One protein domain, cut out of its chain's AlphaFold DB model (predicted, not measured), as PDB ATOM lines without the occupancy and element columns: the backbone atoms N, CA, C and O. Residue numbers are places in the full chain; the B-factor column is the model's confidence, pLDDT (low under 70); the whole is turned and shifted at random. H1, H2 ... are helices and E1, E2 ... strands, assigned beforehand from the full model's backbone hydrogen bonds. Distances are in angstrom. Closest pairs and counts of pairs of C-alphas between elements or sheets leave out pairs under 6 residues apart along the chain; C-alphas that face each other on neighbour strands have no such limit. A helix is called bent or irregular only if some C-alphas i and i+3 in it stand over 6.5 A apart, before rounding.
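This is residues 155 to 281 of the 299 residues of the protein "RING-type domain-containing protein" of Cercospora beticola (UniProt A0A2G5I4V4). A small three-stranded antiparallel sheet has helices over one face; H4 and H5 cover it there, meeting at a corner, while the long helix H1 starts beside the sheet and reaches away from it as an arm. From the far end of H1 a long unnamed stretch, residues 186 to 201, folds back to the short helix H2, and the small helix H3 lies toward the other end of the longest axis. The printed part has 127 residues, with five named helices and three named strands in the order E1 H1 H2 E2 E3 H3 H4 H5, the sheet's order being E1 E2 E3; the class is mixed. It is only just compact, close to loose, with a radius of gyration of the C-alphas of 16.3 A, and is elongated, spanning 57 by 34 by 24 A.

Find the sheet first: E1 is residues 158 to 161, starting at C-alpha 158 at (193.345, 209.378, 89.571); E2 is 211 to 217, 19.2 A; E3 is 222 to 231, 27.5 A. H1 runs 34.4 A over residues 162 to 185, from C-alpha 162 at (189.213, 208.371, 101.315). H2 is 202 to 207, H3 238 to 241, H4 246 to 258, 18.0 A, and H5 261 to 279, 27.1 A, ending at C-alpha 279 at (205.293, 208.188, 85.704). H5 is irregular, but only just: C-alphas 262 and 265 are 6.9 A apart.

Between E1 and E2 look at N 158 and O 214, 2.8 A; in the hairpin E2 and E3, at N 213 and O 227, 2.8 A. H1, H4 and H5 lie on the same face, giving two layers, helices on one face of a sheet. H4 lies over E3 at a height over the sheet of 7.9 A, along the strands; the closest C-alphas are Leu 228 and Ala 251, 5.6 A. H5, at 7.1 A, runs across the strands; its closest C-alpha pair with E3 is Tyr 223 and Thr 268, 4.8 A. H4 and H5 only just touch, only at the corner, Phe 258 to Glu 264, 6.4 A between closest C-alphas, about perpendicular at 87 degrees. Every O i to N i+4 pair is within hydrogen-bond range in H1, H2 and H4, and 13 of 15 in H5; H3 is too short for one.

The farthest C-alphas, Glu 187 and Glu 237, are 57.3 A apart. The printed part has no cut; the link H1 to H2 is long. Mean pLDDT of the printed part is 78.1, under 70 at residues 155 to 156, 218 to 221, 231 to 243, 273 and 275 to 281.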
ATOM      1  N   TYR A 155     194.009 211.779  79.924       64.38
ATOM      2  CA  TYR A 155     194.770 211.255  81.051       64.38
ATOM      3  C   TYR A 155     193.908 210.310  81.899       64.38
ATOM      4  O   TYR A 155     192.740 210.627  82.150       64.38
ATOM      5  N   PRO A 156     194.459 209.169  82.363       68.31
ATOM      6  CA  PRO A 156     193.694 208.241  83.180       68.31
ATOM      7  C   PRO A 156     193.227 208.931  84.470       68.31
ATOM      8  O   PRO A 156     193.954 209.776  85.013       68.31
ATOM      9  N   PRO A 157     192.027 208.585  84.970       76.56
ATOM     10  CA  PRO A 157     191.534 209.142  86.217       76.56
ATOM     11  C   PRO A 157     192.441 208.727  87.378       76.56
ATOM     12  O   PRO A 157     192.944 207.603  87.435       76.56
ATOM     13  N   VAL A 158     192.631 209.641  88.322       82.19
ATOM     14  CA  VAL A 158     193.345 209.378  89.571       82.19
ATOM     15  C   VAL A 158     192.334 208.880  90.593       82.19
ATOM     16  O   VAL A 158     191.372 209.579  90.902       82.19
ATOM     17  N   ILE A 159     192.545 207.674  91.118       82.62
ATOM     18  CA  ILE A 159     191.655 207.054  92.105       82.62
ATOM     19  C   ILE A 159     192.349 207.058  93.462       82.62
ATOM     20  O   ILE A 159     193.435 206.496  93.606       82.62
ATOM     21  N   LEU A 160     191.715 207.678  94.453       83.06
ATOM     22  CA  LEU A 160     192.250 207.849  95.802       83.06
ATOM     23  C   LEU A 160     191.311 207.213  96.825       83.06
ATOM     24  O   LEU A 160     190.101 207.427  96.783       83.06
ATOM     25  N   GLU A 161     191.867 206.450  97.761       84.75
ATOM     26  CA  GLU A 161     191.140 206.021  98.960       84.75
ATOM     27  C   GLU A 161     190.823 207.247  99.834       84.75
ATOM     28  O   GLU A 161     191.608 208.197  99.889       84.75
ATOM     29  N   ALA A 162     189.672 207.241 100.509       85.06
ATOM     30  CA  ALA A 162     189.213 208.371 101.315       85.06
ATOM     31  C   ALA A 162     190.167 208.718 102.467       85.06
ATOM     32  O   ALA A 162     190.301 209.893 102.796       85.06
ATOM     33  N   ASP A 163     190.832 207.721 103.060       82.69
ATOM     34  CA  ASP A 163     191.833 207.923 104.114       82.69
ATOM     35  C   ASP A 163     193.045 208.702 103.589       82.69
ATOM     36  O   ASP A 163     193.408 209.737 104.141       82.69
ATOM     37  N   TYR A 164     193.598 208.270 102.458       83.38
ATOM     38  CA  TYR A 164     194.711 208.949 101.807       83.38
ATOM     39  C   TYR A 164     194.341 210.348 101.318       83.38
ATOM     40  O   TYR A 164     195.076 211.301 101.557       83.38
ATOM     41  N   LEU A 165     193.204 210.481 100.627       87.25
ATOM     42  CA  LEU A 165     192.732 211.775 100.138       87.25
ATOM     43  C   LEU A 165     192.592 212.771 101.294       87.25
ATOM     44  O   LEU A 165     192.977 213.928 101.153       87.25
ATOM     45  N   TRP A 166     192.074 212.320 102.435       89.94
ATOM     46  CA  TRP A 166     191.902 213.165 103.604       89.94
ATOM     47  C   TRP A 166     193.218 213.614 104.230       89.94
ATOM     48  O   TRP A 166     193.390 214.810 104.470       89.94
ATOM     49  N   ASP A 167     194.151 212.687 104.450       81.88
ATOM     50  CA  ASP A 167     195.475 213.015 104.987       81.88
ATOM     51  C   ASP A 167     196.178 214.046 104.089       81.88
ATOM     52  O   ASP A 167     196.691 215.058 104.571       81.88
ATOM     53  N   ARG A 168     196.107 213.850 102.765       83.50
ATOM     54  CA  ARG A 168     196.671 214.784 101.783       83.50
ATOM     55  C   ARG A 168     195.977 216.143 101.801       83.50
ATOM     56  O   ARG A 168     196.665 217.154 101.782       83.50
ATOM     57  N   LEU A 169     194.646 216.194 101.867       88.06
ATOM     58  CA  LEU A 169     193.909 217.459 101.964       88.06
ATOM     59  C   LEU A 169     194.320 218.260 103.203       88.06
ATOM     60  O   LEU A 169     194.568 219.459 103.098       88.06
ATOM     61  N   ILE A 170     194.433 217.608 104.364       85.44
ATOM     62  CA  ILE A 170     194.882 218.263 105.601       85.44
ATOM     63  C   ILE A 170     196.297 218.818 105.436       85.44
ATOM     64  O   ILE A 170     196.557 219.959 105.826       85.44
ATOM     65  N   ASP A 171     197.210 218.021 104.882       79.69
ATOM     66  CA  ASP A 171     198.595 218.437 104.701       79.69
ATOM     67  C   ASP A 171     198.719 219.615 103.724       79.69
ATOM     68  O   ASP A 171     199.421 220.575 104.039       79.69
ATOM     69  N   GLU A 172     198.005 219.601 102.596       81.69
ATOM     70  CA  GLU A 172     198.006 220.711 101.631       81.69
ATOM     71  C   GLU A 172     197.396 221.991 102.221       81.69
ATOM     72  O   GLU A 172     197.970 223.070 102.080       81.69
ATOM     73  N   ILE A 173     196.287 221.892 102.966       85.19
ATOM     74  CA  ILE A 173     195.686 223.050 103.654       85.19
ATOM     75  C   ILE A 173     196.653 223.624 104.695       85.19
ATOM     76  O   ILE A 173     196.785 224.846 104.812       85.19
ATOM     77  N   ARG A 174     197.355 222.764 105.445       84.06
ATOM     78  CA  ARG A 174     198.372 223.204 106.409       84.06
ATOM     79  C   ARG A 174     199.519 223.925 105.703       84.06
ATOM     80  O   ARG A 174     199.902 225.002 106.149       84.06
ATOM     81  N   MET A 175     200.034 223.366 104.608       76.19
ATOM     82  CA  MET A 175     201.108 223.985 103.827       76.19
ATOM     83  C   MET A 175     200.678 225.336 103.248       76.19
ATOM     84  O   MET A 175     201.441 226.297 103.321       76.19
ATOM     85  N   LEU A 176     199.445 225.448 102.745       80.25
ATOM     86  CA  LEU A 176     198.900 226.712 102.250       80.25
ATOM     87  C   LEU A 176     198.781 227.757 103.369       80.25
ATOM     88  O   LEU A 176     199.128 228.922 103.175       80.25
ATOM     89  N   HIS A 177     198.355 227.344 104.565       84.06
ATOM     90  CA  HIS A 177     198.301 228.225 105.733       84.06
ATOM     91  C   HIS A 177     199.698 228.730 106.123       84.06
ATOM     92  O   HIS A 177     199.888 229.931 106.312       84.06
ATOM     93  N   GLU A 178     200.679 227.832 106.221       77.81
ATOM     94  CA  GLU A 178     202.073 228.173 106.537       77.81
ATOM     95  C   GLU A 178     202.686 229.100 105.475       77.81
ATOM     96  O   GLU A 178     203.369 230.069 105.813       77.81
ATOM     97  N   PHE A 179     202.401 228.856 104.194       76.62
ATOM     98  CA  PHE A 179     202.850 229.702 103.090       76.62
ATOM     99  C   PHE A 179     202.236 231.107 103.148       76.62
ATOM    100  O   PHE A 179     202.953 232.102 103.003       76.62
ATOM    101  N   ASN A 180     200.931 231.203 103.409       81.06
ATOM    102  CA  ASN A 180     200.242 232.479 103.592       81.06
ATOM    103  C   ASN A 180     200.824 233.265 104.777       81.06
ATOM    104  O   ASN A 180     201.104 234.458 104.649       81.06
ATOM    105  N   GLU A 181     201.052 232.607 105.917       83.94
ATOM    106  CA  GLU A 181     201.672 233.225 107.095       83.94
ATOM    107  C   GLU A 181     203.087 233.729 106.781       83.94
ATOM    108  O   GLU A 181     203.436 234.866 107.114       83.94
ATOM    109  N   TRP A 182     203.886 232.922 106.083       83.19
ATOM    110  CA  TRP A 182     205.224 233.308 105.652       83.19
ATOM    111  C   TRP A 182     205.204 234.530 104.729       83.19
ATOM    112  O   TRP A 182     205.967 235.469 104.960       83.19
ATOM    113  N   CYS A 183     204.312 234.566 103.733       77.62
ATOM    114  CA  CYS A 183     204.166 235.711 102.828       77.62
ATOM    115  C   CYS A 183     203.851 237.003 103.592       77.62
ATOM    116  O   CYS A 183     204.453 238.042 103.316       77.62
ATOM    117  N   VAL A 184     202.963 236.932 104.591       82.12
ATOM    118  CA  VAL A 184     202.619 238.073 105.453       82.12
ATOM    119  C   VAL A 184     203.825 238.528 106.273       82.12
ATOM    120  O   VAL A 184     204.134 239.720 106.301       82.12
ATOM    121  N   LEU A 185     204.529 237.599 106.926       87.06
ATOM    122  CA  LEU A 185     205.702 237.911 107.752       87.06
ATOM    123  C   LEU A 185     206.872 238.473 106.938       87.06
ATOM    124  O   LEU A 185     207.630 239.301 107.443       87.06
ATOM    125  N   ALA A 186     207.022 238.028 105.693       85.81
ATOM    126  CA  ALA A 186     208.047 238.492 104.768       85.81
ATOM    127  C   ALA A 186     207.626 239.738 103.962       85.81
ATOM    128  O   ALA A 186     208.386 240.173 103.097       85.81
ATOM    129  N   GLU A 187     206.450 240.318 104.246       90.25
ATOM    130  CA  GLU A 187     205.889 241.490 103.555       90.25
ATOM    131  C   GLU A 187     205.850 241.320 102.022       90.25
ATOM    132  O   GLU A 187     206.054 242.266 101.252       90.25
ATOM    133  N   ILE A 188     205.604 240.091 101.563       85.25
ATOM    134  CA  ILE A 188     205.502 239.764 100.142       85.25
ATOM    135  C   ILE A 188     204.205 240.386  99.598       85.25
ATOM    136  O   ILE A 188     203.148 240.199 100.199       85.25
ATOM    137  N   PRO A 189     204.235 241.117  98.464       87.81
ATOM    138  CA  PRO A 189     203.065 241.804  97.914       87.81
ATOM    139  C   PRO A 189     202.158 240.834  97.137       87.81
ATOM    140  O   PRO A 189     201.904 241.024  95.948       87.81
ATOM    141  N   ILE A 190     201.727 239.762  97.798       82.50
ATOM    142  CA  ILE A 190     200.814 238.746  97.275       82.50
ATOM    143  C   ILE A 190     199.650 238.645  98.259       82.50
ATOM    144  O   ILE A 190     199.865 238.560  99.468       82.50
ATOM    145  N   ASP A 191     198.424 238.678  97.740       83.12
ATOM    146  CA  ASP A 191     197.237 238.460  98.561       83.12
ATOM    147  C   ASP A 191     197.186 236.984  98.996       83.12
ATOM    148  O   ASP A 191     197.375 236.107  98.149       83.12
ATOM    149  N   PRO A 192     196.958 236.687 100.289       80.38
ATOM    150  CA  PRO A 192     196.919 235.314 100.772       80.38
ATOM    151  C   PRO A 192     195.771 234.551 100.115       80.38
ATOM    152  O   PRO A 192     194.647 235.052 100.012       80.38
ATOM    153  N   GLU A 193     196.054 233.326  99.695       79.44
ATOM    154  CA  GLU A 193     195.071 232.463  99.048       79.44
ATOM    155  C   GLU A 193     194.034 231.984 100.082       79.44
ATOM    156  O   GLU A 193     194.407 231.689 101.224       79.44
ATOM    157  N   PRO A 194     192.729 231.931  99.753       83.31
ATOM    158  CA  PRO A 194     191.722 231.463 100.697       83.31
ATOM    159  C   PRO A 194     191.987 230.009 101.100       83.31
ATOM    160  O   PRO A 194     192.228 229.150 100.258       83.31
ATOM    161  N   LEU A 195     191.913 229.729 102.402       84.62
ATOM    162  CA  LEU A 195     192.037 228.368 102.918       84.62
ATOM    163  C   LEU A 195     190.680 227.666 102.818       84.62
ATOM    164  O   LEU A 195     189.719 228.168 103.411       84.62
ATOM    165  N   PRO A 196     190.576 226.524 102.114       84.75
ATOM    166  CA  PRO A 196     189.323 225.794 102.054       84.75
ATOM    167  C   PRO A 196     188.972 225.218 103.427       84.75
ATOM    168  O   PRO A 196     189.838 224.800 104.203       84.75
ATOM    169  N   GLU A 197     187.676 225.195 103.733       86.38
ATOM    170  CA  GLU A 197     187.178 224.500 104.912       86.38
ATOM    171  C   GLU A 197     187.251 222.988 104.694       86.38
ATOM    172  O   GLU A 197     187.036 222.482 103.594       86.38
ATOM    173  N   LEU A 198     187.537 222.253 105.766       84.38
ATOM    174  CA  LEU A 198     187.559 220.799 105.726       84.38
ATOM    175  C   LEU A 198     186.140 220.248 105.479       84.38
ATOM    176  O   LEU A 198     185.246 220.526 106.287       84.38
ATOM    177  N   PRO A 199     185.921 219.429 104.428       86.12
ATOM    178  CA  PRO A 199     184.589 218.925 104.117       86.12
ATOM    179  C   PRO A 199     183.943 218.138 105.266       86.12
ATOM    180  O   PRO A 199     184.484 217.152 105.774       86.12
ATOM    181  N   ALA A 200     182.729 218.529 105.657       87.56
ATOM    182  CA  ALA A 200     182.035 217.940 106.809       87.56
ATOM    183  C   ALA A 200     181.630 216.465 106.607       87.56
ATOM    184  O   ALA A 200     181.337 215.759 107.572       87.56
ATOM    185  N   PHE A 201     181.598 215.995 105.358       88.06
ATOM    186  CA  PHE A 201     181.185 214.641 104.993       88.06
ATOM    187  C   PHE A 201     182.332 213.623 104.984       88.06
ATOM    188  O   PHE A 201     182.095 212.450 104.694       88.06
ATOM    189  N   VAL A 202     183.571 214.024 105.286       86.56
ATOM    190  CA  VAL A 202     184.711 213.099 105.184       86.56
ATOM    191  C   VAL A 202     184.585 211.923 106.140       86.56
ATOM    192  O   VAL A 202     184.889 210.798 105.753       86.56
ATOM    193  N   GLN A 203     184.066 212.132 107.352       87.25
ATOM    194  CA  GLN A 203     183.849 211.012 108.266       87.25
ATOM    195  C   GLN A 203     182.910 209.962 107.655       87.25
ATOM    196  O   GLN A 203     183.178 208.772 107.774       87.25
ATOM    197  N   GLU A 204     181.873 210.395 106.926       88.38
ATOM    198  CA  GLU A 204     180.984 209.483 106.201       88.38
ATOM    199  C   GLU A 204     181.780 208.687 105.147       88.38
ATOM    200  O   GLU A 204     181.650 207.469 105.062       88.38
ATOM    201  N   MET A 205     182.668 209.335 104.384       87.62
ATOM    202  CA  MET A 205     183.524 208.648 103.402       87.62
ATOM    203  C   MET A 205     184.465 207.617 104.031       87.62
ATOM    204  O   MET A 205     184.638 206.531 103.471       87.62
ATOM    205  N   LEU A 206     185.061 207.940 105.179       85.88
ATOM    206  CA  LEU A 206     185.931 207.026 105.919       85.88
ATOM    207  C   LEU A 206     185.142 205.822 106.443       85.88
ATOM    208  O   LEU A 206     185.580 204.684 106.279       85.88
ATOM    209  N   ASP A 207     183.954 206.059 107.002       85.31
ATOM    210  CA  ASP A 207     183.067 205.009 107.513       85.31
ATOM    211  C   ASP A 207     182.628 204.045 106.397       85.31
ATOM    212  O   ASP A 207     182.509 202.837 106.617       85.31
ATOM    213  N   TYR A 208     182.436 204.560 105.178       78.44
ATOM    214  CA  TYR A 208     182.107 203.765 103.994       78.44
ATOM    215  C   TYR A 208     183.319 203.125 103.297       78.44
ATOM    216  O   TYR A 208     183.128 202.378 102.330       78.44
ATOM    217  N   ASN A 209     184.547 203.392 103.759       75.88
ATOM    218  CA  ASN A 209     185.785 203.025 103.065       75.88
ATOM    219  C   ASN A 209     185.706 203.409 101.573       75.88
ATOM    220  O   ASN A 209     185.843 202.566 100.677       75.88
ATOM    221  N   ALA A 210     185.345 204.670 101.336       82.88
ATOM    222  CA  ALA A 210     185.075 205.192 100.011       82.88
ATOM    223  C   ALA A 210     186.363 205.419  99.209       82.88
ATOM    224  O   ALA A 210     187.431 205.676  99.760       82.88
ATOM    225  N   ARG A 211     186.225 205.388  97.887       86.75
ATOM    226  CA  ARG A 211     187.223 205.798  96.901       86.75
ATOM    227  C   ARG A 211     186.678 206.954  96.086       86.75
ATOM    228  O   ARG A 211     185.508 206.930  95.706       86.75
ATOM    229  N   CYS A 212     187.530 207.917  95.773       85.94
ATOM    230  CA  CYS A 212     187.216 209.055  94.923       85.94
ATOM    231  C   CYS A 212     188.018 208.985  93.629       85.94
ATOM    232  O   CYS A 212     189.234 208.819  93.659       85.94
ATOM    233  N   SER A 213     187.329 209.122  92.503       86.25
ATOM    234  CA  SER A 213     187.921 209.250  91.176       86.25
ATOM    235  C   SER A 213     187.984 210.720  90.792       86.25
ATOM    236  O   SER A 213     186.987 211.431  90.935       86.25
ATOM    237  N   PHE A 214     189.126 211.150  90.268       87.69
ATOM    238  CA  PHE A 214     189.356 212.493  89.763       87.69
ATOM    239  C   PHE A 214     189.805 212.427  88.310       87.69
ATOM    240  O   PHE A 214     190.812 211.796  87.986       87.69
ATOM    241  N   SER A 215     189.074 213.110  87.440       84.19
ATOM    242  CA  SER A 215     189.330 213.128  86.005       84.19
ATOM    243  C   SER A 215     189.943 214.459  85.600       84.19
ATOM    244  O   SER A 215     189.487 215.523  86.027       84.19
ATOM    245  N   CYS A 216     190.968 214.390  84.752       82.62
ATOM    246  CA  CYS A 216     191.565 215.577  84.162       82.62
ATOM    247  C   CYS A 216     190.551 216.227  83.217       82.62
ATOM    248  O   CYS A 216     190.041 215.566  82.310       82.62
ATOM    249  N   HIS A 217     190.280 217.509  83.415       73.81
ATOM    250  CA  HIS A 217     189.473 218.318  82.519       73.81
ATOM    251  C   HIS A 217     190.358 219.399  81.890       73.81
ATOM    252  O   HIS A 217     191.234 219.965  82.537       73.81
ATOM    253  N   ASP A 218     190.117 219.660  80.605       60.41
ATOM    254  CA  ASP A 218     190.795 220.680  79.797       60.41
ATOM    255  C   ASP A 218     192.301 220.446  79.511       60.41
ATOM    256  O   ASP A 218     192.990 219.632  80.128       60.41
ATOM    257  N   ALA A 219     192.837 221.196  78.544       55.44
ATOM    258  CA  ALA A 219     194.268 221.272  78.238       55.44
ATOM    259  C   ALA A 219     195.101 221.896  79.384       55.44
ATOM    260  O   ALA A 219     196.330 221.914  79.307       55.44
ATOM    261  N   GLY A 220     194.439 222.405  80.432       53.84
ATOM    262  CA  GLY A 220     195.026 223.045  81.611       53.84
ATOM    263  C   GLY A 220     195.447 222.108  82.748       53.84
ATOM    264  O   GLY A 220     195.942 222.605  83.754       53.84
ATOM    265  N   LEU A 221     195.297 220.782  82.603       69.06
ATOM    266  CA  LEU A 221     195.677 219.782  83.619       69.06
ATOM    267  C   LEU A 221     194.940 219.923  84.966       69.06
ATOM    268  O   LEU A 221     195.481 219.524  85.997       69.06
ATOM    269  N   THR A 222     193.720 220.466  84.981       82.06
ATOM    270  CA  THR A 222     192.923 220.561  86.211       82.06
ATOM    271  C   THR A 222     192.216 219.241  86.488       82.06
ATOM    272  O   THR A 222     191.741 218.563  85.577       82.06
ATOM    273  N   TYR A 223     192.156 218.847  87.758       84.88
ATOM    274  CA  TYR A 223     191.483 217.619  88.172       84.88
ATOM    275  C   TYR A 223     190.173 217.934  88.869       84.88
ATOM    276  O   TYR A 223     190.137 218.698  89.827       84.88
ATOM    277  N   GLN A 224     189.108 217.285  88.409       88.69
ATOM    278  CA  GLN A 224     187.780 217.407  88.994       88.69
ATOM    279  C   GLN A 224     187.308 216.052  89.498       88.69
ATOM    280  O   GLN A 224     187.527 215.020  88.858       88.69
ATOM    281  N   PHE A 225     186.639 216.060  90.641       90.00
ATOM    282  CA  PHE A 225     185.928 214.918  91.177       90.00
ATOM    283  C   PHE A 225     184.903 214.414  90.160       90.00
ATOM    284  O   PHE A 225     183.999 215.138  89.727       90.00
ATOM    285  N   ASP A 226     185.058 213.142  89.821       82.94
ATOM    286  CA  ASP A 226     184.220 212.409  88.889       82.94
ATOM    287  C   ASP A 226     183.246 211.509  89.650       82.94
ATOM    288  O   ASP A 226     182.034 211.643  89.487       82.94
ATOM    289  N   ARG A 227     183.755 210.628  90.527       81.19
ATOM    290  CA  ARG A 227     182.975 209.522  91.111       81.19
ATOM    291  C   ARG A 227     183.368 209.173  92.544       81.19
ATOM    292  O   ARG A 227     184.537 209.258  92.903       81.19
ATOM    293  N   LEU A 228     182.392 208.686  93.319       85.31
ATOM    294  CA  LEU A 228     182.594 208.009  94.604       85.31
ATOM    295  C   LEU A 228     182.172 206.536  94.501       85.31
ATOM    296  O   LEU A 228     181.058 206.244  94.071       85.31
ATOM    297  N   SER A 229     183.048 205.630  94.928       80.44
ATOM    298  CA  SER A 229     182.795 204.184  95.018       80.44
ATOM    299  C   SER A 229     182.983 203.720  96.467       80.44
ATOM    300  O   SER A 229     183.796 204.287  97.186       80.44
ATOM    301  N   VAL A 230     182.259 202.692  96.921       79.56
ATOM    302  CA  VAL A 230     182.364 202.141  98.292       79.56
ATOM    303  C   VAL A 230     182.489 200.619  98.256       79.56
ATOM    304  O   VAL A 230     182.119 199.988  97.266       79.56
ATOM    305  N   ARG A 231     182.989 199.992  99.329       68.31
ATOM    306  CA  ARG A 231     183.079 198.520  99.390       68.31
ATOM    307  C   ARG A 231     181.694 197.855  99.452       68.31
ATOM    308  O   ARG A 231     180.825 198.256 100.225       68.31
ATOM    309  N   GLY A 232     181.515 196.801  98.650       51.94
ATOM    310  CA  GLY A 232     180.226 196.287  98.157       51.94
ATOM    311  C   GLY A 232     179.203 195.715  99.140       51.94
ATOM    312  O   GLY A 232     178.128 195.315  98.710       51.94
ATOM    313  N   GLN A 233     179.462 195.687 100.447       51.97
ATOM    314  CA  GLN A 233     178.509 195.127 101.416       51.97
ATOM    315  C   GLN A 233     177.459 196.143 101.906       51.97
ATOM    316  O   GLN A 233     176.435 195.751 102.460       51.97
ATOM    317  N   LEU A 234     177.701 197.442 101.694       51.78
ATOM    318  CA  LEU A 234     176.833 198.539 102.154       51.78
ATOM    319  C   LEU A 234     175.875 199.055 101.078       51.78
ATOM    320  O   LEU A 234     174.954 199.813 101.379       51.78
ATOM    321  N   ALA A 235     176.084 198.652  99.829       52.12
ATOM    322  CA  ALA A 235     175.383 199.206  98.692       52.12
ATOM    323  C   ALA A 235     174.392 198.164  98.154       52.12
ATOM    324  O   ALA A 235     174.701 197.376  97.266       52.12
ATOM    325  N   GLY A 236     173.206 198.104  98.765       52.75
ATOM    326  CA  GLY A 236     172.096 197.314  98.223       52.75
ATOM    327  C   GLY A 236     171.693 197.807  96.826       52.75
ATOM    328  O   GLY A 236     172.015 198.934  96.451       52.75
ATOM    329  N   GLU A 237     170.954 196.996  96.063       53.06
ATOM    330  CA  GLU A 237     170.474 197.337  94.703       53.06
ATOM    331  C   GLU A 237     169.692 198.673  94.646       53.06
ATOM    332  O   GLU A 237     169.658 199.349  93.615       53.06
ATOM    333  N   ASP A 238     169.130 199.106  95.780       54.12
ATOM    334  CA  ASP A 238     168.430 200.385  95.951       54.12
ATOM    335  C   ASP A 238     169.351 201.618  95.828       54.12
ATOM    336  O   ASP A 238     168.873 202.722  95.553       54.12
ATOM    337  N   ALA A 239     170.666 201.455  96.010       52.28
ATOM    338  CA  ALA A 239     171.641 202.544  95.970       52.28
ATOM    339  C   ALA A 239     171.847 203.125  94.566       52.28
ATOM    340  O   ALA A 239     172.032 204.331  94.425       52.28
ATOM    341  N   GLN A 240     171.779 202.285  93.530       53.03
ATOM    342  CA  GLN A 240     171.982 202.708  92.137       53.03
ATOM    343  C   GLN A 240     170.762 203.451  91.578       53.03
ATOM    344  O   GLN A 240     170.904 204.308  90.719       53.03
ATOM    345  N   ASN A 241     169.567 203.162  92.103       55.56
ATOM    346  CA  ASN A 241     168.298 203.585  91.503       55.56
ATOM    347  C   ASN A 241     167.558 204.674  92.297       55.56
ATOM    348  O   ASN A 241     166.462 205.084  91.913       55.56
ATOM    349  N   SER A 242     168.116 205.131  93.423       69.88
ATOM    350  CA  SER A 242     167.473 206.117  94.294       69.88
ATOM    351  C   SER A 242     168.364 207.344  94.500       69.88
ATOM    352  O   SER A 242     169.327 207.276  95.264       69.88
ATOM    353  N   PRO A 243     168.049 208.513  93.912       64.81
ATOM    354  CA  PRO A 243     168.815 209.741  94.149       64.81
ATOM    355  C   PRO A 243     168.768 210.205  95.615       64.81
ATOM    356  O   PRO A 243     169.639 210.945  96.057       64.81
ATOM    357  N   ALA A 244     167.788 209.733  96.394       71.19
ATOM    358  CA  ALA A 244     167.704 209.964  97.836       71.19
ATOM    359  C   ALA A 244     168.559 208.984  98.666       71.19
ATOM    360  O   ALA A 244     168.538 209.041  99.897       71.19
ATOM    361  N   HIS A 245     169.281 208.060  98.025       77.50
ATOM    362  CA  HIS A 245     170.156 207.127  98.722       77.50
ATOM    363  C   HIS A 245     171.316 207.878  99.405       77.50
ATOM    364  O   HIS A 245     171.911 208.758  98.778       77.50
ATOM    365  N   PRO A 246     171.705 207.512 100.643       78.06
ATOM    366  CA  PRO A 246     172.781 208.186 101.375       78.06
ATOM    367  C   PRO A 246     174.092 208.314 100.591       78.06
ATOM    368  O   PRO A 246     174.719 209.366 100.622       78.06
ATOM    369  N   LEU A 247     174.468 207.286  99.822       78.56
ATOM    370  CA  LEU A 247     175.682 207.319  98.992       78.56
ATOM    371  C   LEU A 247     175.593 208.305  97.819       78.56
ATOM    372  O   LEU A 247     176.598 208.916  97.473       78.56
ATOM    373  N   ASN A 248     174.405 208.507  97.239       78.38
ATOM    374  CA  ASN A 248     174.215 209.492  96.171       78.38
ATOM    375  C   ASN A 248     174.267 210.915  96.730       78.38
ATOM    376  O   ASN A 248     174.895 211.790  96.139       78.38
ATOM    377  N   ILE A 249     173.683 211.128  97.913       82.56
ATOM    378  CA  ILE A 249     173.804 212.392  98.647       82.56
ATOM    379  C   ILE A 249     175.277 212.660  98.989       82.56
ATOM    380  O   ILE A 249     175.761 213.771  98.787       82.56
ATOM    381  N   LEU A 250     176.006 211.651  99.471       85.75
ATOM    382  CA  LEU A 250     177.430 211.761  99.789       85.75
ATOM    383  C   LEU A 250     178.271 212.096  98.550       85.75
ATOM    384  O   LEU A 250     179.090 213.007  98.604       85.75
ATOM    385  N   ALA A 251     178.034 211.421  97.424       84.19
ATOM    386  CA  ALA A 251     178.720 211.703  96.165       84.19
ATOM    387  C   ALA A 251     178.443 213.129  95.655       84.19
ATOM    388  O   ALA A 251     179.350 213.785  95.148       84.19
ATOM    389  N   GLN A 252     177.216 213.637  95.817       84.81
ATOM    390  CA  GLN A 252     176.871 215.019  95.464       84.81
ATOM    391  C   GLN A 252     177.576 216.042  96.359       84.81
ATOM    392  O   GLN A 252     178.093 217.030  95.841       84.81
ATOM    393  N   LYS A 253     177.640 215.799  97.676       90.31
ATOM    394  CA  LYS A 253     178.420 216.637  98.601       90.31
ATOM    395  C   LYS A 253     179.904 216.643  98.212       90.31
ATOM    396  O   LYS A 253     180.481 217.713  98.064       90.31
ATOM    397  N   ALA A 254     180.480 215.463  97.959       90.12
ATOM    398  CA  ALA A 254     181.866 215.315  97.515       90.12
ATOM    399  C   ALA A 254     182.148 216.086  96.226       90.12
ATOM    400  O   ALA A 254     183.125 216.823  96.149       90.12
ATOM    401  N   ARG A 255     181.253 215.988  95.241       90.44
ATOM    402  CA  ARG A 255     181.362 216.747  93.995       90.44
ATOM    403  C   ARG A 255     181.285 218.255  94.220       90.44
ATOM    404  O   ARG A 255     182.042 218.979  93.588       90.44
ATOM    405  N   SER A 256     180.364 218.716  95.064       90.31
ATOM    406  CA  SER A 256     180.184 220.142  95.355       90.31
ATOM    407  C   SER A 256     181.440 220.753  95.972       90.31
ATOM    408  O   SER A 256     181.882 221.800  95.512       90.31
ATOM    409  N   ASP A 257     182.020 220.092  96.974       92.38
ATOM    410  CA  ASP A 257     183.167 220.639  97.703       92.38
ATOM    411  C   ASP A 257     184.474 220.439  96.928       92.38
ATOM    412  O   ASP A 257     185.233 221.386  96.766       92.38
ATOM    413  N   PHE A 258     184.745 219.246  96.384       91.62
ATOM    414  CA  PHE A 258     186.020 218.991  95.697       91.62
ATOM    415  C   PHE A 258     186.155 219.699  94.347       91.62
ATOM    416  O   PHE A 258     187.279 219.916  93.901       91.62
ATOM    417  N   ASN A 259     185.041 220.078  93.714       90.81
ATOM    418  CA  ASN A 259     185.058 220.889  92.492       90.81
ATOM    419  C   ASN A 259     184.826 222.377  92.777       90.81
ATOM    420  O   ASN A 259     184.572 223.140  91.843       90.81
ATOM    421  N   SER A 260     184.858 222.801  94.045       90.19
ATOM    422  CA  SER A 260     184.802 224.221  94.375       90.19
ATOM    423  C   SER A 260     186.114 224.907  93.956       90.19
ATOM    424  O   SER A 260     187.169 224.266  93.972       90.19
ATOM    425  N   PRO A 261     186.096 226.206  93.604       86.00
ATOM    426  CA  PRO A 261     187.311 226.941  93.242       86.00
ATOM    427  C   PRO A 261     188.396 226.904  94.325       86.00
ATOM    428  O   PRO A 261     189.582 226.917  94.014       86.00
ATOM    429  N   GLU A 262     187.994 226.839  95.595       84.81
ATOM    430  CA  GLU A 262     188.894 226.777  96.748       84.81
ATOM    431  C   GLU A 262     189.586 225.409  96.880       84.81
ATOM    432  O   GLU A 262     190.709 225.333  97.376       84.81
ATOM    433  N   CYS A 263     188.940 224.327  96.433       87.00
ATOM    434  CA  CYS A 263     189.505 222.976  96.472       87.00
ATOM    435  C   CYS A 263     190.193 222.565  95.163       87.00
ATOM    436  O   CYS A 263     191.085 221.720  95.206       87.00
ATOM    437  N   GLU A 264     189.821 223.135  94.011       86.00
ATOM    438  CA  GLU A 264     190.305 222.709  92.686       86.00
ATOM    439  C   GLU A 264     191.840 222.711  92.591       86.00
ATOM    440  O   GLU A 264     192.440 221.744  92.108       86.00
ATOM    441  N   GLY A 265     192.491 223.764  93.100       83.19
ATOM    442  CA  GLY A 265     193.953 223.877  93.112       83.19
ATOM    443  C   GLY A 265     194.622 222.803  93.974       83.19
ATOM    444  O   GLY A 265     195.596 222.171  93.551       83.19
ATOM    445  N   ILE A 266     194.055 222.526  95.150       86.69
ATOM    446  CA  ILE A 266     194.553 221.488  96.059       86.69
ATOM    447  C   ILE A 266     194.356 220.098  95.447       86.69
ATOM    448  O   ILE A 266     195.299 219.312  95.383       86.69
ATOM    449  N   ILE A 267     193.163 219.797  94.932       89.19
ATOM    450  CA  ILE A 267     192.855 218.513  94.287       89.19
ATOM    451  C   ILE A 267     193.762 218.276  93.079       89.19
ATOM    452  O   ILE A 267     194.307 217.182  92.922       89.19
ATOM    453  N   THR A 268     193.987 219.305  92.266       84.62
ATOM    454  CA  THR A 268     194.918 219.244  91.134       84.62
ATOM    455  C   THR A 268     196.343 218.953  91.601       84.62
ATOM    456  O   THR A 268     197.006 218.082  91.038       84.62
ATOM    457  N   THR A 269     196.795 219.599  92.676       80.88
ATOM    458  CA  THR A 269     198.122 219.366  93.268       80.88
ATOM    459  C   THR A 269     198.275 217.930  93.777       80.88
ATOM    460  O   THR A 269     199.272 217.263  93.476       80.88
ATOM    461  N   ILE A 270     197.266 217.409  94.479       82.44
ATOM    462  CA  ILE A 270     197.237 216.024  94.968       82.44
ATOM    463  C   ILE A 270     197.278 215.045  93.787       82.44
ATOM    464  O   ILE A 270     198.113 214.136  93.761       82.44
ATOM    465  N   ALA A 271     196.420 215.239  92.784       82.12
ATOM    466  CA  ALA A 271     196.335 214.368  91.617       82.12
ATOM    467  C   ALA A 271     197.642 214.353  90.808       82.12
ATOM    468  O   ALA A 271     198.119 213.287  90.407       82.12
ATOM    469  N   PHE A 272     198.272 215.514  90.623       75.44
ATOM    470  CA  PHE A 272     199.547 215.633  89.920       75.44
ATOM    471  C   PHE A 272     200.694 214.962  90.684       75.44
ATOM    472  O   PHE A 272     201.519 214.271  90.081       75.44
ATOM    473  N   SER A 273     200.717 215.096  92.012       69.44
ATOM    474  CA  SER A 273     201.709 214.442  92.878       69.44
ATOM    475  C   SER A 273     201.617 212.918  92.790       69.44
ATOM    476  O   SER A 273     202.635 212.230  92.709       69.44
ATOM    477  N   VAL A 274     200.400 212.376  92.733       73.56
ATOM    478  CA  VAL A 274     200.169 210.937  92.537       73.56
ATOM    479  C   VAL A 274     200.620 210.494  91.144       73.56
ATOM    480  O   VAL A 274     201.313 209.484  91.012       73.56
ATOM    481  N   ARG A 275     200.308 211.268  90.100       69.06
ATOM    482  CA  ARG A 275     200.692 210.929  88.721       69.06
ATOM    483  C   ARG A 275     202.183 210.995  88.449       69.06
ATOM    484  O   ARG A 275     202.714 210.053  87.870       69.06
ATOM    485  N   ARG A 276     202.880 212.040  88.897       59.12
ATOM    486  CA  ARG A 276     204.345 212.139  88.748       59.12
ATOM    487  C   ARG A 276     205.066 210.941  89.355       59.12
ATOM    488  O   ARG A 276     206.097 210.521  88.843       59.12
ATOM    489  N   ARG A 277     204.517 210.376  90.430       54.50
ATOM    490  CA  ARG A 277     205.068 209.187  91.088       54.50
ATOM    491  C   ARG A 277     204.768 207.900  90.322       54.50
ATOM    492  O   ARG A 277     205.613 207.013  90.322       54.50
ATOM    493  N   ALA A 278     203.630 207.822  89.630       56.94
ATOM    494  CA  ALA A 278     203.329 206.727  88.706       56.94
ATOM    495  C   ALA A 278     204.207 206.775  87.439       56.94
ATOM    496  O   ALA A 278     204.683 205.743  86.976       56.94
ATOM    497  N   GLU A 279     204.462 207.970  86.900       48.03
ATOM    498  CA  GLU A 279     205.293 208.188  85.704       48.03
ATOM    499  C   GLU A 279     206.805 208.107  85.996       48.03
ATOM    500  O   GLU A 279     207.596 207.849  85.094       48.03
ATOM    501  N   GLY A 280     207.223 208.261  87.257       40.31
ATOM    502  CA  GLY A 280     208.608 208.083  87.714       40.31
ATOM    503  C   GLY A 280     209.088 206.626  87.805       40.31
ATOM    504  O   GLY A 280     210.194 206.377  88.285       40.31
ATOM    505  N   MET A 281     208.286 205.649  87.366       37.38
ATOM    506  CA  MET A 281     208.636 204.226  87.399       37.38
ATOM    507  C   MET A 281     209.219 203.772  86.050       37.38
ATOM    508  O   MET A 281     208.554 203.791  85.021       37.38
TER     509      MET A 281